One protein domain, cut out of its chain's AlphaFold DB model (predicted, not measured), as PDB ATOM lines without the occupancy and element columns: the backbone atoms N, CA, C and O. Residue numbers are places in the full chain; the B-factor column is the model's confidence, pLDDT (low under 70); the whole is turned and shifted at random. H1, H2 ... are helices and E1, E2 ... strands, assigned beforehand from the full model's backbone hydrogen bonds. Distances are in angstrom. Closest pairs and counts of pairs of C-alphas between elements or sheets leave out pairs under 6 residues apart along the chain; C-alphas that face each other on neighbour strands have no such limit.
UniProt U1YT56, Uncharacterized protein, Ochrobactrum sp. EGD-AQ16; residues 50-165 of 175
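What this domain is: This is residues 50 to 165 of the 175 residues of an uncharacterized protein of Ochrobactrum sp. EGD-AQ16 (UniProt U1YT56). Two twisted sheets stand at an angle to each other, a large one of seven strands and a smaller one of four, and the end of E3 in the large sheet comes near E11 in the small one. The one helix, H1, packs over a face of the small sheet. The printed part has 116 residues, with eleven named strands and one named helix that follow along the chain as E1 to E9, H1, E10, E11; the sheets run E1 E2 E3 E4 E5 E9 E8 and E7 E6 E10 E11, both antiparallel throughout. The class is mostly strand. The whole is compact, with a radius of gyration of the C-alphas of 13.4 A and spans of 37 by 30 by 27 A.

Where its parts are: E1, residues 50 to 53, begins at C-alpha 50 at (-20.466, 18.208, -14.656). E2 is residues 56 to 60, E3 66 to 70, E4 80 to 85 with 15.8 A, and E5 94 to 98. E6, residues 108 to 113, measures 16.5 A, and E7, residues 116 to 122, 18.3 A. E8 is residues 127 to 129 and E9 132 to 135. H1, residues 140 to 148, measures 12.6 A and begins at C-alpha 140 at (1.679, 28.363, -14.590). E10, residues 151 to 156, measures 16.2 A; E11, residues 159 to 164, measures 17.1 A and ends at C-alpha 164 at (-11.769, 28.980, -27.906).

How they stand to each other: E1 to E5 form a meander, each strand the antiparallel neighbour of the one before. N 51 and O 58 of the hairpin E1 and E2 are 2.9 A apart, N 68 and O 83 of the hairpin E3 and E4 2.8 A, all within hydrogen-bond range. E5 and E9 are antiparallel at 155 degrees, with N 97 and O 133 at 2.8 A. The large sheet is strongly twisted; its edge strands are E1 and E8. In the small sheet E6 and E10 are antiparallel at 173 degrees, with N 112 and O 153 at 2.9 A. The closest C-alphas of E3 and E11 are those of Leu 70 and Tyr 163, 6.6 A apart. H1 is on the small sheet at a height over the sheet of 8.5 A, over E6 and along the strands, at 26 degrees to E6 on the local plane. The closest C-alphas of E7 and H1 are those of Leu 118 and Ala 142, at 5.1 A. Every O i to N i+4 pair in H1 is within hydrogen-bond range.

The domain as a whole: The two farthest C-alphas, those of Glu 76 and Pro 89, are 37.1 A apart. The printed part has no cut and no long link. The mean pLDDT of the printed part is 90.6, and no printed residue is under 70.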
ATOM      1  N   PHE A  50     -20.722  17.838 -13.272       79.06
ATOM      2  CA  PHE A  50     -20.466  18.208 -14.656       79.06
ATOM      3  C   PHE A  50     -21.021  19.602 -14.930       79.06
ATOM      4  O   PHE A  50     -22.180  19.895 -14.632       79.06
ATOM      5  N   LYS A  51     -20.193  20.472 -15.506       80.81
ATOM      6  CA  LYS A  51     -20.584  21.831 -15.879       80.81
ATOM      7  C   LYS A  51     -19.973  22.207 -17.218       80.81
ATOM      8  O   LYS A  51     -18.754  22.240 -17.367       80.81
ATOM      9  N   THR A  52     -20.819  22.590 -18.164       75.62
ATOM     10  CA  THR A  52     -20.387  23.176 -19.435       75.62
ATOM     11  C   THR A  52     -20.602  24.682 -19.408       75.62
ATOM     12  O   THR A  52     -21.685  25.170 -19.091       75.62
ATOM     13  N   VAL A  53     -19.565  25.434 -19.765       76.38
ATOM     14  CA  VAL A  53     -19.611  26.883 -19.955       76.38
ATOM     15  C   VAL A  53     -19.044  27.193 -21.340       76.38
ATOM     16  O   VAL A  53     -17.831  27.313 -21.518       76.38
ATOM     17  N   ARG A  54     -19.937  27.336 -22.327       80.94
ATOM     18  CA  ARG A  54     -19.584  27.509 -23.750       80.94
ATOM     19  C   ARG A  54     -18.642  26.388 -24.226       80.94
ATOM     20  O   ARG A  54     -19.009  25.224 -24.143       80.94
ATOM     21  N   ASP A  55     -17.431  26.736 -24.656       79.94
ATOM     22  CA  ASP A  55     -16.433  25.820 -25.228       79.94
ATOM     23  C   ASP A  55     -15.563  25.124 -24.168       79.94
ATOM     24  O   ASP A  55     -14.502  24.574 -24.467       79.94
ATOM     25  N   THR A  56     -15.944  25.220 -22.895       81.75
ATOM     26  CA  THR A  56     -15.215  24.631 -21.773       81.75
ATOM     27  C   THR A  56     -16.139  23.747 -20.964       81.75
ATOM     28  O   THR A  56     -17.250  24.140 -20.613       81.75
ATOM     29  N   GLN A  57     -15.666  22.550 -20.658       85.44
ATOM     30  CA  GLN A  57     -16.377  21.555 -19.873       85.44
ATOM     31  C   GLN A  57     -15.539  21.258 -18.641       85.44
ATOM     32  O   GLN A  57     -14.331  21.088 -18.765       85.44
ATOM     33  N   VAL A  58     -16.154  21.192 -17.466       87.62
ATOM     34  CA  VAL A  58     -15.513  20.586 -16.302       87.62
ATOM     35  C   VAL A  58     -16.302  19.392 -15.833       87.62
ATOM     36  O   VAL A  58     -17.516  19.465 -15.660       87.62
ATOM     37  N   LEU A  59     -15.562  18.315 -15.622       87.44
ATOM     38  CA  LEU A  59     -16.009  17.086 -15.006       87.44
ATOM     39  C   LEU A  59     -15.203  16.874 -13.724       87.44
ATOM     40  O   LEU A  59     -13.979  16.813 -13.791       87.44
ATOM     41  N   CYS A  60     -15.881  16.750 -12.590       89.12
ATOM     42  CA  CYS A  60     -15.304  16.287 -11.337       89.12
ATOM     43  C   CYS A  60     -15.870  14.905 -11.009       89.12
ATOM     44  O   CYS A  60     -17.075  14.688 -11.146       89.12
ATOM     45  N   ASP A  61     -15.009  13.974 -10.611       87.00
ATOM     46  CA  ASP A  61     -15.404  12.623 -10.215       87.00
ATOM     47  C   ASP A  61     -15.824  12.547  -8.731       87.00
ATOM     48  O   ASP A  61     -15.767  13.524  -7.984       87.00
ATOM     49  N   PHE A  62     -16.237  11.358  -8.282       84.44
ATOM     50  CA  PHE A  62     -16.584  11.090  -6.879       84.44
ATOM     51  C   PHE A  62     -15.384  11.173  -5.922       84.44
ATOM     52  O   PHE A  62     -15.572  11.230  -4.709       84.44
ATOM     53  N   ALA A  63     -14.154  11.178  -6.432       86.75
ATOM     54  CA  ALA A  63     -12.947  11.429  -5.654       86.75
ATOM     55  C   ALA A  63     -12.560  12.922  -5.656       86.75
ATOM     56  O   ALA A  63     -11.503  13.274  -5.133       86.75
ATOM     57  N   GLN A  64     -13.415  13.799  -6.203       86.31
ATOM     58  CA  GLN A  64     -13.195  15.237  -6.363       86.31
ATOM     59  C   GLN A  64     -11.974  15.588  -7.233       86.31
ATOM     60  O   GLN A  64     -11.445  16.697  -7.143       86.31
ATOM     61  N   ASN A  65     -11.511  14.674  -8.093       90.12
ATOM     62  CA  ASN A  65     -10.560  15.027  -9.142       90.12
ATOM     63  C   ASN A  65     -11.323  15.700 -10.279       90.12
ATOM     64  O   ASN A  65     -12.313  15.159 -10.770       90.12
ATOM     65  N   CYS A  66     -10.850  16.859 -10.725       90.62
ATOM     66  CA  CYS A  66     -11.527  17.661 -11.733       90.62
ATOM     67  C   CYS A  66     -10.687  17.769 -13.003       90.62
ATOM     68  O   CYS A  66      -9.501  18.090 -12.955       90.62
ATOM     69  N   THR A  67     -11.323  17.570 -14.151       91.38
ATOM     70  CA  THR A  67     -10.741  17.835 -15.466       91.38
ATOM     71  C   THR A  67     -11.491  18.971 -16.131       91.38
ATOM     72  O   THR A  67     -12.699  18.880 -16.340       91.38
ATOM     73  N   LEU A  68     -10.765  20.024 -16.493       91.25
ATOM     74  CA  LEU A  68     -11.242  21.083 -17.368       91.25
ATOM     75  C   LEU A  68     -10.833  20.779 -18.797       91.25
ATOM     76  O   LEU A  68      -9.657  20.870 -19.115       91.25
ATOM     77  N   SER A  69     -11.795  20.471 -19.656       90.88
ATOM     78  CA  SER A  69     -11.590  20.111 -21.056       90.88
ATOM     79  C   SER A  69     -12.059  21.214 -21.993       90.88
ATOM     80  O   SER A  69     -13.051  21.905 -21.740       90.88
ATOM     81  N   LEU A  70     -11.339  21.375 -23.099       90.69
ATOM     82  CA  LEU A  70     -11.579  22.398 -24.107       90.69
ATOM     83  C   LEU A  70     -12.093  21.767 -25.381       90.69
ATOM     84  O   LEU A  70     -11.479  20.845 -25.917       90.69
ATOM     85  N   THR A  71     -13.177  22.327 -25.899       86.06
ATOM     86  CA  THR A  71     -13.687  21.937 -27.204       86.06
ATOM     87  C   THR A  71     -12.846  22.621 -28.290       86.06
ATOM     88  O   THR A  71     -12.689  23.848 -28.263       86.06
ATOM     89  N   PRO A  72     -12.256  21.864 -29.232       87.94
ATOM     90  CA  PRO A  72     -11.537  22.456 -30.350       87.94
ATOM     91  C   PRO A  72     -12.510  23.163 -31.301       87.94
ATOM     92  O   PRO A  72     -13.647  22.734 -31.474       87.94
ATOM     93  N   VAL A  73     -12.049  24.236 -31.951       87.31
ATOM     94  CA  VAL A  73     -12.846  24.986 -32.945       87.31
ATOM     95  C   VAL A  73     -13.119  24.139 -34.193       87.31
ATOM     96  O   VAL A  73     -14.173  24.263 -34.806       87.31
ATOM     97  N   ALA A  74     -12.178  23.263 -34.553       84.94
ATOM     98  CA  ALA A  74     -12.333  22.261 -35.602       84.94
ATOM     99  C   ALA A  74     -12.062  20.878 -35.003       84.94
ATOM    100  O   ALA A  74     -11.002  20.661 -34.417       84.94
ATOM    101  N   SER A  75     -13.021  19.960 -35.123       73.19
ATOM    102  CA  SER A  75     -12.978  18.673 -34.418       73.19
ATOM    103  C   SER A  75     -12.149  17.594 -35.118       73.19
ATOM    104  O   SER A  75     -11.734  16.641 -34.465       73.19
ATOM    105  N   GLU A  76     -11.885  17.712 -36.421       79.44
ATOM    106  CA  GLU A  76     -11.218  16.641 -37.170       79.44
ATOM    107  C   GLU A  76      -9.758  16.450 -36.743       79.44
ATOM    108  O   GLU A  76      -8.890  17.291 -36.986       79.44
ATOM    109  N   GLY A  77      -9.488  15.316 -36.090       82.00
ATOM    110  CA  GLY A  77      -8.149  14.921 -35.649       82.00
ATOM    111  C   GLY A  77      -7.540  15.815 -34.564       82.00
ATOM    112  O   GLY A  77      -6.348  15.677 -34.279       82.00
ATOM    113  N   ALA A  78      -8.321  16.730 -33.980       88.81
ATOM    114  CA  ALA A  78      -7.871  17.573 -32.885       88.81
ATOM    115  C   ALA A  78      -7.860  16.774 -31.576       88.81
ATOM    116  O   ALA A  78      -8.873  16.161 -31.231       88.81
ATOM    117  N   PRO A  79      -6.748  16.780 -30.824       92.00
ATOM    118  CA  PRO A  79      -6.705  16.094 -29.547       92.00
ATOM    119  C   PRO A  79      -7.641  16.769 -28.544       92.00
ATOM    120  O   PRO A  79      -7.865  17.986 -28.582       92.00
ATOM    121  N   GLY A  80      -8.151  15.982 -27.602       91.81
ATOM    122  CA  GLY A  80      -8.763  16.534 -26.401       91.81
ATOM    123  C   GLY A  80      -7.684  17.261 -25.609       91.81
ATOM    124  O   GLY A  80      -6.622  16.697 -25.363       91.81
ATOM    125  N   LEU A  81      -7.930  18.516 -25.244       94.69
ATOM    126  CA  LEU A  81      -7.003  19.314 -24.449       94.69
ATOM    127  C   LEU A  81      -7.673  19.674 -23.134       94.69
ATOM    128  O   LEU A  81      -8.749  20.276 -23.145       94.69
ATOM    129  N   GLY A  82      -7.028  19.357 -22.017       93.56
ATOM    130  CA  GLY A  82      -7.561  19.700 -20.713       93.56
ATOM    131  C   GLY A  82      -6.519  19.935 -19.631       93.56
ATOM    132  O   GLY A  82      -5.324  19.737 -19.827       93.56
ATOM    133  N   ILE A  83      -7.002  20.401 -18.484       94.88
ATOM    134  CA  ILE A  83      -6.245  20.577 -17.250       94.88
ATOM    135  C   ILE A  83      -6.848  19.636 -16.217       94.88
ATOM    136  O   ILE A  83      -8.007  19.806 -15.839       94.88
ATOM    137  N   PHE A  84      -6.073  18.653 -15.771       93.94
ATOM    138  CA  PHE A  84      -6.464  17.758 -14.689       93.94
ATOM    139  C   PHE A  84      -5.927  18.287 -13.359       93.94
ATOM    140  O   PHE A  84      -4.774  18.714 -13.259       93.94
ATOM    141  N   ARG A  85      -6.762  18.257 -12.326       93.19
ATOM    142  CA  ARG A  85      -6.407  18.592 -10.951       93.19
ATOM    143  C   ARG A  85      -6.889  17.473 -10.041       93.19
ATOM    144  O   ARG A  85      -8.082  17.183 -10.000       93.19
ATOM    145  N   SER A  86      -5.963  16.884  -9.291       91.62
ATOM    146  CA  SER A  86      -6.315  15.915  -8.256       91.62
ATOM    147  C   SER A  86      -6.883  16.614  -7.018       91.62
ATOM    148  O   SER A  86      -6.564  17.770  -6.737       91.62
ATOM    149  N   SER A  87      -7.699  15.903  -6.247       89.12
ATOM    150  CA  SER A  87      -8.146  16.345  -4.923       89.12
ATOM    151  C   SER A  87      -7.061  16.250  -3.845       89.12
ATOM    152  O   SER A  87      -7.224  16.807  -2.758       89.12
ATOM    153  N   GLN A  88      -5.939  15.574  -4.124       91.06
ATOM    154  CA  GLN A  88      -4.862  15.399  -3.151       91.06
ATOM    155  C   GLN A  88      -4.261  16.754  -2.718       91.06
ATOM    156  O   GLN A  88      -3.949  17.589  -3.581       91.06
ATOM    157  N   PRO A  89      -4.052  16.984  -1.407       86.38
ATOM    158  CA  PRO A  89      -3.432  18.208  -0.908       86.38
ATOM    159  C   PRO A  89      -2.066  18.470  -1.550       86.38
ATOM    160  O   PRO A  89      -1.233  17.575  -1.658       86.38
ATOM    161  N   GLY A  90      -1.828  19.713  -1.978       86.62
ATOM    162  CA  GLY A  90      -0.571  20.116  -2.619       86.62
ATOM    163  C   GLY A  90      -0.385  19.620  -4.058       86.62
ATOM    164  O   GLY A  90       0.655  19.895  -4.658       86.62
ATOM    165  N   SER A  91      -1.374  18.928  -4.636       88.88
ATOM    166  CA  SER A  91      -1.312  18.516  -6.037       88.88
ATOM    167  C   SER A  91      -1.286  19.727  -6.972       88.88
ATOM    168  O   SER A  91      -2.013  20.713  -6.803       88.88
ATOM    169  N   LYS A  92      -0.411  19.658  -7.974       92.25
ATOM    170  CA  LYS A  92      -0.327  20.663  -9.033       92.25
ATOM    171  C   LYS A  92      -1.251  20.266 -10.184       92.25
ATOM    172  O   LYS A  92      -1.377  19.074 -10.461       92.25
ATOM    173  N   PRO A  93      -1.876  21.239 -10.867       93.44
ATOM    174  CA  PRO A  93      -2.600  20.946 -12.091       93.44
ATOM    175  C   PRO A  93      -1.632  20.408 -13.148       93.44
ATOM    176  O   PRO A  93      -0.500  20.883 -13.258       93.44
ATOM    177  N   VAL A  94      -2.095  19.443 -13.934       95.38
ATOM    178  CA  VAL A  94      -1.348  18.862 -15.051       95.38
ATOM    179  C   VAL A  94      -2.069  19.166 -16.354       95.38
ATOM    180  O   VAL A  94      -3.299  19.248 -16.405       95.38
ATOM    181  N   LEU A  95      -1.296  19.349 -17.416       96.06
ATOM    182  CA  LEU A  95      -1.835  19.465 -18.762       96.06
ATOM    183  C   LEU A  95      -2.073  18.060 -19.307       96.06
ATOM    184  O   LEU A  95      -1.153  17.251 -19.311       96.06
ATOM    185  N   ARG A  96      -3.275  17.804 -19.805       95.19
ATOM    186  CA  ARG A  96      -3.723  16.492 -20.254       95.19
ATOM    187  C   ARG A  96      -4.132  16.528 -21.715       95.19
ATOM    188  O   ARG A  96      -4.920  17.387 -22.125       95.19
ATOM    189  N   LEU A  97      -3.604  15.587 -22.489       94.38
ATOM    190  CA  LEU A  97      -4.007  15.324 -23.863       94.38
ATOM    191  C   LEU A  97      -4.748  13.993 -23.946       94.38
ATOM    192  O   LEU A  97      -4.220  12.959 -23.545       94.38
ATOM    193  N   SER A  98      -5.941  14.018 -24.526       91.50
ATOM    194  CA  SER A  98      -6.764  12.836 -24.798       91.50
ATOM    195  C   SER A  98      -6.929  12.644 -26.304       91.50
ATOM    196  O   SER A  98      -6.713  13.578 -27.082       91.50
ATOM    197  N   TYR A  99      -7.341  11.447 -26.729       89.38
ATOM    198  CA  TYR A  99      -7.493  11.098 -28.152       89.38
ATOM    199  C   TYR A  99      -6.188  11.263 -28.956       89.38
ATOM    200  O   TYR A  99      -6.192  11.623 -30.133       89.38
ATOM    201  N   VAL A 100      -5.054  11.016 -28.298       88.50
ATOM    202  CA  VAL A 100      -3.712  10.981 -28.889       88.50
ATOM    203  C   VAL A 100      -3.148   9.577 -28.743       88.50
ATOM    204  O   VAL A 100      -3.472   8.888 -27.787       88.50
ATOM    205  N   ASP A 101      -2.284   9.158 -29.665       87.50
ATOM    206  CA  ASP A 101      -1.533   7.910 -29.506       87.50
ATOM    207  C   ASP A 101      -0.480   8.071 -28.385       87.50
ATOM    208  O   ASP A 101       0.489   8.819 -28.579       87.50
ATOM    209  N   PRO A 102      -0.626   7.391 -27.226       84.25
ATOM    210  CA  PRO A 102       0.292   7.522 -26.089       84.25
ATOM    211  C   PRO A 102       1.682   6.917 -26.361       84.25
ATOM    212  O   PRO A 102       2.654   7.208 -25.649       84.25
ATOM    213  N   SER A 103       1.800   6.106 -27.417       85.19
ATOM    214  CA  SER A 103       3.053   5.510 -27.893       85.19
ATOM    215  C   SER A 103       3.943   6.540 -28.592       85.19
ATOM    216  O   SER A 103       5.147   6.330 -28.755       85.19
ATOM    217  N   ARG A 104       3.379   7.687 -28.993       82.94
ATOM    218  CA  ARG A 104       4.128   8.778 -29.611       82.94
ATOM    219  C   ARG A 104       5.064   9.417 -28.589       82.94
ATOM    220  O   ARG A 104       4.623  10.088 -27.664       82.94
ATOM    221  N   LYS A 105       6.370   9.271 -28.807       82.88
ATOM    222  CA  LYS A 105       7.421   9.898 -27.980       82.88
ATOM    223  C   LYS A 105       8.210  11.000 -28.689       82.88
ATOM    224  O   LYS A 105       9.069  11.623 -28.077       82.88
ATOM    225  N   ALA A 106       7.928  11.244 -29.967       87.19
ATOM    226  CA  ALA A 106       8.672  12.186 -30.798       87.19
ATOM    227  C   ALA A 106       7.861  13.443 -31.142       87.19
ATOM    228  O   ALA A 106       6.635  13.404 -31.283       87.19
ATOM    229  N   GLY A 107       8.584  14.546 -31.347       90.94
ATOM    230  CA  GLY A 107       8.036  15.854 -31.699       90.94
ATOM    231  C   GLY A 107       7.927  16.800 -30.505       90.94
ATOM    232  O   GLY A 107       8.356  16.485 -29.397       90.94
ATOM    233  N   LYS A 108       7.337  17.971 -30.755       95.00
ATOM    234  CA  LYS A 108       7.125  19.022 -29.755       95.00
ATOM    235  C   LYS A 108       5.646  19.257 -29.490       95.00
ATOM    236  O   LYS A 108       4.829  19.145 -30.408       95.00
ATOM    237  N   LEU A 109       5.349  19.600 -28.243       96.25
ATOM    238  CA  LEU A 109       4.109  20.200 -27.785       96.25
ATOM    239  C   LEU A 109       4.385  21.672 -27.493       96.25
ATOM    240  O   LEU A 109       5.221  21.996 -26.654       96.25
ATOM    241  N   GLU A 110       3.667  22.562 -28.163       97.44
ATOM    242  CA  GLU A 110       3.754  24.002 -27.946       97.44
ATOM    243  C   GLU A 110       2.350  24.548 -27.660       97.44
ATOM    244  O   GLU A 110       1.402  24.239 -28.384       97.44
ATOM    245  N   ILE A 111       2.206  25.364 -26.617       97.62
ATOM    246  CA  ILE A 111       0.984  26.123 -26.341       97.62
ATOM    247  C   ILE A 111       1.286  27.591 -26.559       97.62
ATOM    248  O   ILE A 111       2.217  28.148 -25.975       97.62
ATOM    249  N   SER A 112       0.449  28.223 -27.370       97.75
ATOM    250  CA  SER A 112       0.399  29.671 -27.507       97.75
ATOM    251  C   SER A 112      -0.993  30.180 -27.167       97.75
ATOM    252  O   SER A 112      -1.988  29.539 -27.504       97.75
ATOM    253  N   VAL A 113      -1.077  31.340 -26.526       96.56
ATOM    254  CA  VAL A 113      -2.344  32.033 -26.280       96.56
ATOM    255  C   VAL A 113      -2.278  33.408 -26.918       96.56
ATOM    256  O   VAL A 113      -1.301  34.125 -26.739       96.56
ATOM    257  N   ASP A 114      -3.284  33.735 -27.727       95.38
ATOM    258  CA  ASP A 114      -3.369  34.987 -28.488       95.38
ATOM    259  C   ASP A 114      -2.087  35.308 -29.288       95.38
ATOM    260  O   ASP A 114      -1.713  36.459 -29.487       95.38
ATOM    261  N   GLY A 115      -1.413  34.259 -29.773       94.94
ATOM    262  CA  GLY A 115      -0.168  34.352 -30.541       94.94
ATOM    263  C   GLY A 115       1.112  34.425 -29.701       94.94
ATOM    264  O   GLY A 115       2.196  34.344 -30.271       94.94
ATOM    265  N   GLN A 116       1.021  34.520 -28.371       97.06
ATOM    266  CA  GLN A 116       2.186  34.467 -27.486       97.06
ATOM    267  C   GLN A 116       2.523  33.018 -27.108       97.06
ATOM    268  O   GLN A 116       1.650  32.327 -26.580       97.06
ATOM    269  N   PRO A 117       3.762  32.543 -27.329       96.94
ATOM    270  CA  PRO A 117       4.185  31.213 -26.899       96.94
ATOM    271  C   PRO A 117       4.381  31.175 -25.377       96.94
ATOM    272  O   PRO A 117       5.139  31.969 -24.823       96.94
ATOM    273  N   LEU A 118       3.706  30.243 -24.699       97.38
ATOM    274  CA  LEU A 118       3.686  30.146 -23.230       97.38
ATOM    275  C   LEU A 118       4.201  28.809 -22.691       97.38
ATOM    276  O   LEU A 118       4.626  28.744 -21.540       97.38
ATOM    277  N   LEU A 119       4.171  27.755 -23.506       97.50
ATOM    278  CA  LEU A 119       4.736  26.448 -23.180       97.50
ATOM    279  C   LEU A 119       5.344  25.838 -24.439       97.50
ATOM    280  O   LEU A 119       4.745  25.909 -25.509       97.50
ATOM    281  N   GLY A 120       6.504  25.207 -24.300       96.62
ATOM    282  CA  GLY A 120       7.146  24.442 -25.361       96.62
ATOM    283  C   GLY A 120       7.953  23.312 -24.745       96.62
ATOM    284  O   GLY A 120       8.916  23.574 -24.029       96.62
ATOM    285  N   VAL A 121       7.547  22.070 -24.989       96.38
ATOM    286  CA  VAL A 121       8.169  20.871 -24.412       96.38
ATOM    287  C   VAL A 121       8.250  19.760 -25.446       96.38
ATOM    288  O   VAL A 121       7.430  19.684 -26.363       96.38
ATOM    289  N   ASP A 122       9.236  18.881 -25.311       95.56
ATOM    290  CA  ASP A 122       9.287  17.671 -26.124       95.56
ATOM    291  C   ASP A 122       8.198  16.691 -25.674       95.56
ATOM    292  O   ASP A 122       7.905  16.564 -24.484       95.56
ATOM    293  N   VAL A 123       7.598  15.970 -26.624       93.00
ATOM    294  CA  VAL A 123       6.539  14.986 -26.326       93.00
ATOM    295  C   VAL A 123       7.051  13.872 -25.401       93.00
ATOM    296  O   VAL A 123       6.287  13.308 -24.625       93.00
ATOM    297  N   SER A 124       8.358  13.599 -25.410       92.38
ATOM    298  CA  SER A 124       9.016  12.667 -24.487       92.38
ATOM    299  C   SER A 124       8.931  13.076 -23.011       92.38
ATOM    300  O   SER A 124       9.086  12.215 -22.147       92.38
ATOM    301  N   ALA A 125       8.667  14.351 -22.705       94.75
ATOM    302  CA  ALA A 125       8.457  14.830 -21.339       94.75
ATOM    303  C   ALA A 125       7.054  14.504 -20.792       94.75
ATOM    304  O   ALA A 125       6.803  14.711 -19.602       94.75
ATOM    305  N   LEU A 126       6.136  14.023 -21.639       94.56
ATOM    306  CA  LEU A 126       4.787  13.632 -21.241       94.56
ATOM    307  C   LEU A 126       4.767  12.174 -20.776       94.56
ATOM    308  O   LEU A 126       5.377  11.284 -21.380       94.56
ATOM    309  N   LYS A 127       4.009  11.926 -19.713       93.94
ATOM    310  CA  LYS A 127       3.753  10.588 -19.184       93.94
ATOM    311  C   LYS A 127       2.494  10.022 -19.816       93.94
ATOM    312  O   LYS A 127       1.519  10.743 -19.982       93.94
ATOM    313  N   ALA A 128       2.542   8.749 -20.192       92.00
ATOM    314  CA  ALA A 128       1.350   8.042 -20.630       92.00
ATOM    315  C   ALA A 128       0.595   7.545 -19.395       92.00
ATOM    316  O   ALA A 128       1.190   6.845 -18.580       92.00
ATOM    317  N   GLU A 129      -0.674   7.916 -19.283       86.69
ATOM    318  CA  GLU A 129      -1.588   7.549 -18.196       86.69
ATOM    319  C   GLU A 129      -2.929   7.203 -18.853       86.69
ATOM    320  O   GLU A 129      -3.490   8.061 -19.524       86.69
ATOM    321  N   ASP A 130      -3.416   5.964 -18.744       80.38
ATOM    322  CA  ASP A 130      -4.751   5.532 -19.206       80.38
ATOM    323  C   ASP A 130      -5.209   6.115 -20.568       80.38
ATOM    324  O   ASP A 130      -6.222   6.805 -20.668       80.38
ATOM    325  N   GLU A 131      -4.436   5.854 -21.633       84.62
ATOM    326  CA  GLU A 131      -4.677   6.337 -23.016       84.62
ATOM    327  C   GLU A 131      -4.561   7.860 -23.217       84.62
ATOM    328  O   GLU A 131      -4.954   8.414 -24.249       84.62
ATOM    329  N   GLN A 132      -3.987   8.552 -22.242       91.50
ATOM    330  CA  GLN A 132      -3.767   9.990 -22.247       91.50
ATOM    331  C   GLN A 132      -2.279  10.295 -22.118       91.50
ATOM    332  O   GLN A 132      -1.462   9.448 -21.745       91.50
ATOM    333  N   LEU A 133      -1.915  11.528 -22.463       94.06
ATOM    334  CA  LEU A 133      -0.579  12.056 -22.232       94.06
ATOM    335  C   LEU A 133      -0.654  13.245 -21.278       94.06
ATOM    336  O   LEU A 133      -1.247  14.273 -21.610       94.06
ATOM    337  N   ASP A 134       0.009  13.114 -20.135       95.12
ATOM    338  CA  ASP A 134       0.036  14.112 -19.077       95.12
ATOM    339  C   ASP A 134       1.400  14.797 -18.990       95.12
ATOM    340  O   ASP A 134       2.455  14.162 -18.899       95.12
ATOM    341  N   TYR A 135       1.382  16.125 -18.962       96.00
ATOM    342  CA  TYR A 135       2.532  16.954 -18.644       96.00
ATOM    343  C   TYR A 135       2.362  17.568 -17.251       96.00
ATOM    344  O   TYR A 135       1.535  18.457 -17.037       96.00
ATOM    345  N   ALA A 136       3.186  17.102 -16.311       95.00
ATOM    346  CA  ALA A 136       3.196  17.536 -14.911       95.00
ATOM    347  C   ALA A 136       4.283  18.587 -14.592       95.00
ATOM    348  O   ALA A 136       4.615  18.803 -13.426       95.00
ATOM    349  N   GLY A 137       4.890  19.195 -15.618       94.62
ATOM    350  CA  GLY A 137       5.864  20.271 -15.433       94.62
ATOM    351  C   GLY A 137       5.211  21.624 -15.135       94.62
ATOM    352  O   GLY A 137       4.042  21.704 -14.763       94.62
ATOM    353  N   ASP A 138       5.976  22.705 -15.278       94.12
ATOM    354  CA  ASP A 138       5.459  24.049 -15.017       94.12
ATOM    355  C   ASP A 138       4.524  24.512 -16.142       94.12
ATOM    356  O   ASP A 138       4.944  24.744 -17.277       94.12
ATOM    357  N   ILE A 139       3.244  24.659 -15.805       95.38
ATOM    358  CA  ILE A 139       2.202  25.173 -16.696       95.38
ATOM    359  C   ILE A 139       1.634  26.515 -16.221       95.38
ATOM    360  O   ILE A 139       0.630  26.973 -16.765       95.38
ATOM    361  N   ALA A 140       2.241  27.168 -15.222       93.69
ATOM    362  CA  ALA A 140       1.679  28.363 -14.590       93.69
ATOM    363  C   ALA A 140       1.449  29.503 -15.594       93.69
ATOM    364  O   ALA A 140       0.351  30.058 -15.652       93.69
ATOM    365  N   LYS A 141       2.438  29.788 -16.452       93.88
ATOM    366  CA  LYS A 141       2.320  30.815 -17.502       93.88
ATOM    367  C   LYS A 141       1.247  30.478 -18.533       93.88
ATOM    368  O   LYS A 141       0.497  31.354 -18.949       93.88
ATOM    369  N   ALA A 142       1.150  29.209 -18.932       94.06
ATOM    370  CA  ALA A 142       0.115  28.759 -19.858       94.06
ATOM    371  C   ALA A 142      -1.282  28.916 -19.241       94.06
ATOM    372  O   ALA A 142      -2.175  29.439 -19.900       94.06
ATOM    373  N   LEU A 143      -1.458  28.546 -17.967       93.38
ATOM    374  CA  LEU A 143      -2.711  28.738 -17.232       93.38
ATOM    375  C   LEU A 143      -3.078  30.218 -17.092       93.38
ATOM    376  O   LEU A 143      -4.234  30.579 -17.296       93.38
ATOM    377  N   GLU A 144      -2.116  31.077 -16.762       92.75
ATOM    378  CA  GLU A 144      -2.327  32.524 -16.681       92.75
ATOM    379  C   GLU A 144      -2.758  33.104 -18.033       92.75
ATOM    380  O   GLU A 144      -3.766  33.810 -18.113       92.75
ATOM    381  N   GLY A 145      -2.071  32.730 -19.115       92.56
ATOM    382  CA  GLY A 145      -2.474  33.098 -20.468       92.56
ATOM    383  C   GLY A 145      -3.877  32.600 -20.803       92.56
ATOM    384  O   GLY A 145      -4.705  33.370 -21.272       92.56
ATOM    385  N   MET A 146      -4.199  31.341 -20.494       91.50
ATOM    386  CA  MET A 146      -5.529  30.761 -20.730       91.50
ATOM    387  C   MET A 146      -6.656  31.481 -19.979       91.50
ATOM    388  O   MET A 146      -7.777  31.518 -20.484       91.50
ATOM    389  N   LYS A 147      -6.386  32.020 -18.783       88.81
ATOM    390  CA  LYS A 147      -7.362  32.787 -17.990       88.81
ATOM    391  C   LYS A 147      -7.675  34.147 -18.616       88.81
ATOM    392  O   LYS A 147      -8.827  34.581 -18.590       88.81
ATOM    393  N   ASN A 148      -6.655  34.803 -19.167       89.44
ATOM    394  CA  ASN A 148      -6.745  36.179 -19.660       89.44
ATOM    395  C   ASN A 148      -6.984  36.279 -21.172       89.44
ATOM    396  O   ASN A 148      -7.456  37.311 -21.651       89.44
ATOM    397  N   GLY A 149      -6.668  35.221 -21.915       90.00
ATOM    398  CA  GLY A 149      -6.717  35.211 -23.367       90.00
ATOM    399  C   GLY A 149      -8.057  34.790 -23.960       90.00
ATOM    400  O   GLY A 149      -8.998  34.400 -23.262       90.00
ATOM    401  N   GLN A 150      -8.136  34.844 -25.290       91.06
ATOM    402  CA  GLN A 150      -9.343  34.495 -26.052       91.06
ATOM    403  C   GLN A 150      -9.171  33.265 -26.943       91.06
ATOM    404  O   GLN A 150     -10.129  32.516 -27.151       91.06
ATOM    405  N   LYS A 151      -7.959  33.022 -27.442       92.88
ATOM    406  CA  LYS A 151      -7.645  31.924 -28.353       92.88
ATOM    407  C   LYS A 151      -6.420  31.165 -27.868       92.88
ATOM    408  O   LYS A 151      -5.354  31.750 -27.706       92.88
ATOM    409  N   LEU A 152      -6.546  29.850 -27.729       95.88
ATOM    410  CA  LEU A 152      -5.413  28.959 -27.501       95.88
ATOM    411  C   LEU A 152      -5.080  28.205 -28.784       95.88
ATOM    412  O   LEU A 152      -5.966  27.713 -29.481       95.88
ATOM    413  N   GLN A 153      -3.791  28.095 -29.075       96.88
ATOM    414  CA  GLN A 153      -3.251  27.279 -30.150       96.88
ATOM    415  C   GLN A 153      -2.335  26.218 -29.546       96.88
ATOM    416  O   GLN A 153      -1.358  26.541 -28.874       96.88
ATOM    417  N   LEU A 154      -2.671  24.956 -29.791       96.62
ATOM    418  CA  LEU A 154      -1.829  23.809 -29.483       96.62
ATOM    419  C   LEU A 154      -1.126  23.396 -30.768       96.62
ATOM    420  O   LEU A 154      -1.792  23.054 -31.743       96.62
ATOM    421  N   LYS A 155       0.199  23.371 -30.769       95.62
ATOM    422  CA  LYS A 155       0.973  22.761 -31.843       95.62
ATOM    423  C   LYS A 155       1.578  21.463 -31.338       95.62
ATOM    424  O   LYS A 155       2.387  21.471 -30.419       95.62
ATOM    425  N   LEU A 156       1.165  20.347 -31.923       93.12
ATOM    426  CA  LEU A 156       1.595  19.010 -31.538       93.12
ATOM    427  C   LEU A 156       2.185  18.300 -32.753       93.12
ATOM    428  O   LEU A 156       1.500  18.084 -33.754       93.12
ATOM    429  N   ALA A 157       3.467  17.941 -32.665       88.56
ATOM    430  CA  ALA A 157       4.205  17.262 -33.734       88.56
ATOM    431  C   ALA A 157       4.038  17.946 -35.111       88.56
ATOM    432  O   ALA A 157       3.818  17.293 -36.129       88.56
ATOM    433  N   GLY A 158       4.098  19.283 -35.130       87.12
ATOM    434  CA  GLY A 158       4.000  20.094 -36.350       87.12
ATOM    435  C   GLY A 158       2.578  20.418 -36.822       87.12
ATOM    436  O   GLY A 158       2.433  21.261 -37.702       87.12
ATOM    437  N   LYS A 159       1.535  19.822 -36.229       91.56
ATOM    438  CA  LYS A 159       0.130  20.157 -36.517       91.56
ATOM    439  C   LYS A 159      -0.400  21.169 -35.509       91.56
ATOM    440  O   LYS A 159      -0.150  21.012 -34.319       91.56
ATOM    441  N   THR A 160      -1.149  22.163 -35.974       94.50
ATOM    442  CA  THR A 160      -1.719  23.218 -35.124       94.50
ATOM    443  C   THR A 160      -3.225  23.042 -34.982       94.50
ATOM    444  O   THR A 160      -3.941  22.956 -35.975       94.50
ATOM    445  N   PHE A 161      -3.700  23.063 -33.743       94.88
ATOM    446  CA  PHE A 161      -5.100  22.957 -33.348       94.88
ATOM    447  C   PHE A 161      -5.502  24.212 -32.574       94.88
ATOM    448  O   PHE A 161      -4.708  24.752 -31.802       94.88
ATOM    449  N   THR A 162      -6.725  24.696 -32.784       94.94
ATOM    450  CA  THR A 162      -7.208  25.947 -32.180       94.94
ATOM    451  C   THR A 162      -8.378  25.675 -31.245       94.94
ATOM    452  O   THR A 162      -9.292  24.932 -31.594       94.94
ATOM    453  N   TYR A 163      -8.366  26.322 -30.082       93.19
ATOM    454  CA  TYR A 163      -9.384  26.209 -29.040       93.19
ATOM    455  C   TYR A 163      -9.858  27.605 -28.629       93.19
ATOM    456  O   TYR A 163      -9.058  28.535 -28.481       93.19
ATOM    457  N   SER A 164     -11.162  27.741 -28.401       90.12
ATOM    458  CA  SER A 164     -11.769  28.980 -27.906       90.12
ATOM    459  C   SER A 164     -11.643  29.071 -26.383       90.12
ATOM    460  O   SER A 164     -12.046  28.160 -25.657       90.12
ATOM    461  N   LEU A 165     -11.097  30.179 -25.873       88.19
ATOM    462  CA  LEU A 165     -11.053  30.509 -24.438       88.19
ATOM    463  C   LEU A 165     -12.278  31.330 -23.985       88.19
ATOM    464  O   LEU A 165     -12.442  31.605 -22.796       88.19
TER     465      LEU A 165